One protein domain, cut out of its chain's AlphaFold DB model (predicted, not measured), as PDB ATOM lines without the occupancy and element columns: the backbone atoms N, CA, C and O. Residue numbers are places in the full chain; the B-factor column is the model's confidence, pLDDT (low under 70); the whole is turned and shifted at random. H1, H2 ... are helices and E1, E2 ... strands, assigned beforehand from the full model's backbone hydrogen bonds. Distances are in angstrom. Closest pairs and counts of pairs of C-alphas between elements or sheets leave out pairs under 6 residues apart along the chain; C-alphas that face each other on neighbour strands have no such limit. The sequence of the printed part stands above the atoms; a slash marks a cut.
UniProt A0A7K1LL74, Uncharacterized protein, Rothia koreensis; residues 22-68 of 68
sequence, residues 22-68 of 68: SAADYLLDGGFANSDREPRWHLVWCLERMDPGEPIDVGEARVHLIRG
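AT A GLANCE: This is residues 22 to 68 of the 68 residues of an uncharacterized protein of Rothia koreensis (UniProt A0A7K1LL74). A small strand hairpin, E1 and E2, and a helical hairpin, H1 and H2, make an elongated domain, with the strand pair, H1 and H2 at the corners of a triangle. The printed part has 47 residues, with two named helices and two named strands in the order H1, H2, E1, E2 along the chain, a mixed class of helices and strands with an antiparallel sheet, order E1 - E2. It is compact, radius of gyration of the C-alphas 10.2 A, spanning 31 by 19 by 16 A.

HOW THE PARTS SIT: Look at E1, residues 56 to 58, and E2, residues 61 to 67: this antiparallel hairpin has N 58 and O 61 at 2.8 A, within hydrogen-bond range. H1, residues 22 to 29, and H2, residues 40 to 48, touch as a helical hairpin, opposite ways at a steep tilt of 43 degrees; the closest C-alphas, Ala 24 and Val 44, are 5.8 A apart. In both helices every O i to N i+4 pair is within hydrogen-bond range. H2 and E2 are only just apart, closest C-alphas 8.3 A.

IN THESE COORDINATES: Find C-alpha 61 at (4.163, -39.196, -40.519); E2 runs 19.6 A to C-alpha 67 at (-4.139, -46.024, -24.113). E1 covers 6.5 A, H1 10.4 A, H2 12.3 A.

THE WHOLE: The printed part has no cut and no long link; residue 68 is under pLDDT 70.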
ATOM      1  N   SER A  22      -9.120 -46.530 -39.682       97.00
ATOM      2  CA  SER A  22      -9.188 -45.109 -40.041       97.00
ATOM      3  C   SER A  22      -7.813 -44.435 -40.028       97.00
ATOM      4  O   SER A  22      -7.549 -43.599 -40.885       97.00
ATOM      5  N   ALA A  23      -6.936 -44.822 -39.095       96.75
ATOM      6  CA  ALA A  23      -5.546 -44.369 -39.066       96.75
ATOM      7  C   ALA A  23      -4.769 -44.832 -40.315       96.75
ATOM      8  O   ALA A  23      -4.111 -44.026 -40.966       96.75
ATOM      9  N   ALA A  24      -4.893 -46.111 -40.687       97.12
ATOM     10  CA  ALA A  24      -4.253 -46.657 -41.884       97.12
ATOM     11  C   ALA A  24      -4.772 -46.009 -43.177       97.12
ATOM     12  O   ALA A  24      -3.976 -45.689 -44.056       97.12
ATOM     13  N   ASP A  25      -6.087 -45.795 -43.278       97.19
ATOM     14  CA  ASP A  25      -6.709 -45.128 -44.428       97.19
ATOM     15  C   ASP A  25      -6.157 -43.704 -44.590       97.19
ATOM     16  O   ASP A  25      -5.719 -43.338 -45.673       97.19
ATOM     17  N   TYR A  26      -6.052 -42.939 -43.497       97.44
ATOM     18  CA  TYR A  26      -5.460 -41.599 -43.529       97.44
ATOM     19  C   TYR A  26      -3.994 -41.590 -43.988       97.44
ATOM     20  O   TYR A  26      -3.607 -40.730 -44.777       97.44
ATOM     21  N   LEU A  27      -3.180 -42.542 -43.522       97.00
ATOM     22  CA  LEU A  27      -1.767 -42.637 -43.909       97.00
ATOM     23  C   LEU A  27      -1.591 -42.940 -45.402       97.00
ATOM     24  O   LEU A  27      -0.674 -42.414 -46.032       97.00
ATOM     25  N   LEU A  28      -2.463 -43.775 -45.966       96.88
ATOM     26  CA  LEU A  28      -2.451 -44.114 -47.388       96.88
ATOM     27  C   LEU A  28      -2.991 -42.964 -48.243       96.88
ATOM     28  O   LEU A  28      -2.334 -42.555 -49.197       96.88
ATOM     29  N   ASP A  29      -4.147 -42.410 -47.875       96.31
ATOM     30  CA  ASP A  29      -4.784 -41.309 -48.605       96.31
ATOM     31  C   ASP A  29      -3.924 -40.034 -48.578       96.31
ATOM     32  O   ASP A  29      -3.919 -39.263 -49.538       96.31
ATOM     33  N   GLY A  30      -3.168 -39.822 -47.494       94.56
ATOM     34  CA  GLY A  30      -2.206 -38.727 -47.350       94.56
ATOM     35  C   GLY A  30      -0.866 -38.958 -48.055       94.56
ATOM     36  O   GLY A  30      -0.029 -38.060 -48.066       94.56
ATOM     37  N   GLY A  31      -0.637 -40.139 -48.640       95.56
ATOM     38  CA  GLY A  31       0.613 -40.475 -49.331       95.56
ATOM     39  C   GLY A  31       1.815 -40.729 -48.412       95.56
ATOM     40  O   GLY A  31       2.938 -40.838 -48.900       95.56
ATOM     41  N   PHE A  32       1.597 -40.850 -47.099       96.06
ATOM     42  CA  PHE A  32       2.640 -41.162 -46.116       96.06
ATOM     43  C   PHE A  32       3.065 -42.635 -46.185       96.06
ATOM     44  O   PHE A  32       4.236 -42.965 -45.997       96.06
ATOM     45  N   ALA A  33       2.115 -43.518 -46.495       95.19
ATOM     46  CA  ALA A  33       2.347 -44.931 -46.761       95.19
ATOM     47  C   ALA A  33       2.168 -45.241 -48.253       95.19
ATOM     48  O   ALA A  33       1.299 -44.691 -48.926       95.19
ATOM     49  N   ASN A  34       2.966 -46.176 -48.769       93.69
ATOM     50  CA  ASN A  34       2.850 -46.647 -50.146       93.69
ATOM     51  C   ASN A  34       2.097 -47.983 -50.172       93.69
ATOM     52  O   ASN A  34       2.630 -48.987 -49.705       93.69
ATOM     53  N   SER A  35       0.908 -48.018 -50.776       91.50
ATOM     54  CA  SER A  35       0.066 -49.222 -50.849       91.50
ATOM     55  C   SER A  35       0.687 -50.401 -51.607       91.50
ATOM     56  O   SER A  35       0.288 -51.541 -51.368       91.50
ATOM     57  N   ASP A  36       1.642 -50.157 -52.507       92.38
ATOM     58  CA  ASP A  36       2.325 -51.214 -53.263       92.38
ATOM     59  C   ASP A  36       3.411 -51.900 -52.423       92.38
ATOM     60  O   ASP A  36       3.681 -53.090 -52.593       92.38
ATOM     61  N   ARG A  37       4.032 -51.157 -51.497       88.88
ATOM     62  CA  ARG A  37       5.047 -51.678 -50.565       88.88
ATOM     63  C   ARG A  37       4.415 -52.201 -49.278       88.88
ATOM     64  O   ARG A  37       4.793 -53.257 -48.781       88.88
ATOM     65  N   GLU A  38       3.471 -51.442 -48.743       88.94
ATOM     66  CA  GLU A  38       2.767 -51.673 -47.486       88.94
ATOM     67  C   GLU A  38       1.265 -51.606 -47.767       88.94
ATOM     68  O   GLU A  38       0.614 -50.584 -47.532       88.94
ATOM     69  N   PRO A  39       0.689 -52.694 -48.307       94.19
ATOM     70  CA  PRO A  39      -0.738 -52.745 -48.565       94.19
ATOM     71  C   PRO A  39      -1.516 -52.515 -47.272       94.19
ATOM     72  O   PRO A  39      -1.067 -52.858 -46.177       94.19
ATOM     73  N   ARG A  40      -2.734 -51.987 -47.400       96.38
ATOM     74  CA  ARG A  40      -3.581 -51.577 -46.271       96.38
ATOM     75  C   ARG A  40      -3.657 -52.594 -45.131       96.38
ATOM     76  O   ARG A  40      -3.599 -52.213 -43.968       96.38
ATOM     77  N   TRP A  41      -3.788 -53.884 -45.444       96.31
ATOM     78  CA  TRP A  41      -3.860 -54.937 -44.425       96.31
ATOM     79  C   TRP A  41      -2.571 -55.047 -43.598       96.31
ATOM     80  O   TRP A  41      -2.643 -55.326 -42.405       96.31
ATOM     81  N   HIS A  42      -1.411 -54.808 -44.212       95.38
ATOM     82  CA  HIS A  42      -0.113 -54.849 -43.547       95.38
ATOM     83  C   HIS A  42       0.050 -53.644 -42.623       95.38
ATOM     84  O   HIS A  42       0.421 -53.810 -41.466       95.38
ATOM     85  N   LEU A  43      -0.327 -52.448 -43.089       95.44
ATOM     86  CA  LEU A  43      -0.290 -51.241 -42.265       95.44
ATOM     87  C   LEU A  43      -1.226 -51.349 -41.053       95.44
ATOM     88  O   LEU A  43      -0.823 -51.047 -39.934       95.44
ATOM     89  N   VAL A  44      -2.448 -51.855 -41.253       96.44
ATOM     90  CA  VAL A  44      -3.375 -52.144 -40.146       96.44
ATOM     91  C   VAL A  44      -2.748 -53.123 -39.155       96.44
ATOM     92  O   VAL A  44      -2.773 -52.865 -37.955       96.44
ATOM     93  N   TRP A  45      -2.143 -54.207 -39.645       95.25
ATOM     94  CA  TRP A  45      -1.479 -55.197 -38.798       95.25
ATOM     95  C   TRP A  45      -0.320 -54.601 -37.984       95.25
ATOM     96  O   TRP A  45      -0.192 -54.917 -36.802       95.25
ATOM     97  N   CYS A  46       0.490 -53.716 -38.575       94.38
ATOM     98  CA  CYS A  46       1.554 -53.000 -37.863       94.38
ATOM     99  C   CYS A  46       0.982 -52.137 -36.733       94.38
ATOM    100  O   CYS A  46       1.426 -52.233 -35.590       94.38
ATOM    101  N   LEU A  47      -0.040 -51.333 -37.038       94.62
ATOM    102  CA  LEU A  47      -0.652 -50.414 -36.082       94.62
ATOM    103  C   LEU A  47      -1.347 -51.144 -34.917       94.62
ATOM    104  O   LEU A  47      -1.217 -50.728 -33.769       94.62
ATOM    105  N   GLU A  48      -2.031 -52.266 -35.172       93.88
ATOM    106  CA  GLU A  48      -2.680 -53.074 -34.119       93.88
ATOM    107  C   GLU A  48      -1.688 -53.667 -33.110       93.88
ATOM    108  O   GLU A  48      -2.072 -54.039 -31.997       93.88
ATOM    109  N   ARG A  49      -0.419 -53.779 -33.507       93.12
ATOM    110  CA  ARG A  49       0.657 -54.394 -32.727       93.12
ATOM    111  C   ARG A  49       1.618 -53.370 -32.142       93.12
ATOM    112  O   ARG A  49       2.607 -53.779 -31.544       93.12
ATOM    113  N   MET A  50       1.335 -52.079 -32.304       93.69
ATOM    114  CA  MET A  50       2.109 -51.033 -31.651       93.69
ATOM    115  C   MET A  50       2.041 -51.177 -30.132       93.69
ATOM    116  O   MET A  50       0.973 -51.416 -29.552       93.69
ATOM    117  N   ASP A  51       3.181 -50.954 -29.492       91.44
ATOM    118  CA  ASP A  51       3.268 -50.808 -28.051       91.44
ATOM    119  C   ASP A  51       3.039 -49.336 -27.657       91.44
ATOM    120  O   ASP A  51       3.602 -48.422 -28.267       91.44
ATOM    121  N   PRO A  52       2.190 -49.054 -26.650       89.12
ATOM    122  CA  PRO A  52       2.012 -47.693 -26.160       89.12
ATOM    123  C   PRO A  52       3.342 -47.113 -25.668       89.12
ATOM    124  O   PRO A  52       4.024 -47.726 -24.850       89.12
ATOM    125  N   GLY A  53       3.685 -45.913 -26.137       87.31
ATOM    126  CA  GLY A  53       4.957 -45.254 -25.822       87.31
ATOM    127  C   GLY A  53       6.093 -45.541 -26.806       87.31
ATOM    128  O   GLY A  53       7.117 -44.863 -26.729       87.31
ATOM    129  N   GLU A  54       5.903 -46.456 -27.761       93.31
ATOM    130  CA  GLU A  54       6.828 -46.673 -28.875       93.31
ATOM    131  C   GLU A  54       6.184 -46.198 -30.189       93.31
ATOM    132  O   GLU A  54       5.419 -46.934 -30.820       93.31
ATOM    133  N   PRO A  55       6.412 -44.934 -30.588       95.62
ATOM    134  CA  PRO A  55       5.890 -44.429 -31.847       95.62
ATOM    135  C   PRO A  55       6.606 -45.058 -33.042       95.62
ATOM    136  O   PRO A  55       7.803 -45.345 -32.979       95.62
ATOM    137  N   ILE A  56       5.879 -45.205 -34.147       95.31
ATOM    138  CA  ILE A  56       6.429 -45.687 -35.417       95.31
ATOM    139  C   ILE A  56       6.435 -44.564 -36.452       95.31
ATOM    140  O   ILE A  56       5.519 -43.744 -36.488       95.31
ATOM    141  N   ASP A  57       7.444 -44.557 -37.315       96.25
ATOM    142  CA  ASP A  57       7.529 -43.630 -38.442       96.25
ATOM    143  C   ASP A  57       6.971 -44.300 -39.710       96.25
ATOM    144  O   ASP A  57       7.334 -45.430 -40.047       96.25
ATOM    145  N   VAL A  58       6.079 -43.601 -40.411       95.00
ATOM    146  CA  VAL A  58       5.432 -44.028 -41.657       95.00
ATOM    147  C   VAL A  58       5.612 -42.911 -42.680       95.00
ATOM    148  O   VAL A  58       4.847 -41.948 -42.720       95.00
ATOM    149  N   GLY A  59       6.672 -43.009 -43.482       93.94
ATOM    150  CA  GLY A  59       7.075 -41.918 -44.368       93.94
ATOM    151  C   GLY A  59       7.435 -40.667 -43.564       93.94
ATOM    152  O   GLY A  59       8.324 -40.713 -42.719       93.94
ATOM    153  N   GLU A  60       6.740 -39.561 -43.831       95.81
ATOM    154  CA  GLU A  60       6.884 -38.295 -43.091       95.81
ATOM    155  C   GLU A  60       5.928 -38.174 -41.891       95.81
ATOM    156  O   GLU A  60       5.962 -37.169 -41.184       95.81
ATOM    157  N   ALA A  61       5.072 -39.174 -41.657       97.44
ATOM    158  CA  ALA A  61       4.163 -39.196 -40.519       97.44
ATOM    159  C   ALA A  61       4.749 -39.996 -39.352       97.44
ATOM    160  O   ALA A  61       5.384 -41.035 -39.554       97.44
ATOM    161  N   ARG A  62       4.465 -39.565 -38.123       97.94
ATOM    162  CA  ARG A  62       4.801 -40.302 -36.900       97.94
ATOM    163  C   ARG A  62       3.525 -40.711 -36.184       97.94
ATOM    164  O   ARG A  62       2.652 -39.885 -35.936       97.94
ATOM    165  N   VAL A  63       3.387 -41.995 -35.871       97.50
ATOM    166  CA  VAL A  63       2.171 -42.551 -35.270       97.50
ATOM    167  C   VAL A  63       2.441 -42.927 -33.824       97.50
ATOM    168  O   VAL A  63       3.378 -43.665 -33.529       97.50
ATOM    169  N   HIS A  64       1.581 -42.462 -32.927       96.75
ATOM    170  CA  HIS A  64       1.618 -42.726 -31.496       96.75
ATOM    171  C   HIS A  64       0.381 -43.519 -31.084       96.75
ATOM    172  O   HIS A  64      -0.734 -43.189 -31.485       96.75
ATOM    173  N   LEU A  65       0.565 -44.532 -30.237       95.25
ATOM    174  CA  LEU A  65      -0.535 -45.242 -29.590       95.25
ATOM    175  C   LEU A  65      -0.688 -44.762 -28.144       95.25
ATOM    176  O   LEU A  65       0.184 -44.993 -27.304       95.25
ATOM    177  N   ILE A  66      -1.828 -44.146 -27.845       91.25
ATOM    178  CA  ILE A  66      -2.211 -43.711 -26.503       91.25
ATOM    179  C   ILE A  66      -3.298 -44.659 -25.992       91.25
ATOM    180  O   ILE A  66      -4.323 -44.853 -26.644       91.25
ATOM    181  N   ARG A  67      -3.091 -45.271 -24.823       80.38
ATOM    182  CA  ARG A  67      -4.139 -46.024 -24.113       80.38
ATOM    183  C   ARG A  67      -4.618 -45.177 -22.936       80.38
ATOM    184  O   ARG A  67      -3.850 -44.977 -21.999       80.38
ATOM    185  N   GLY A  68      -5.843 -44.655 -23.020       60.34
ATOM    186  CA  GLY A  68      -6.526 -43.986 -21.901       60.34
ATOM    187  C   GLY A  68      -7.180 -44.995 -20.984       60.34
ATOM    188  O   GLY A  68      -7.616 -46.032 -21.517       60.34
TER     189      GLY A  68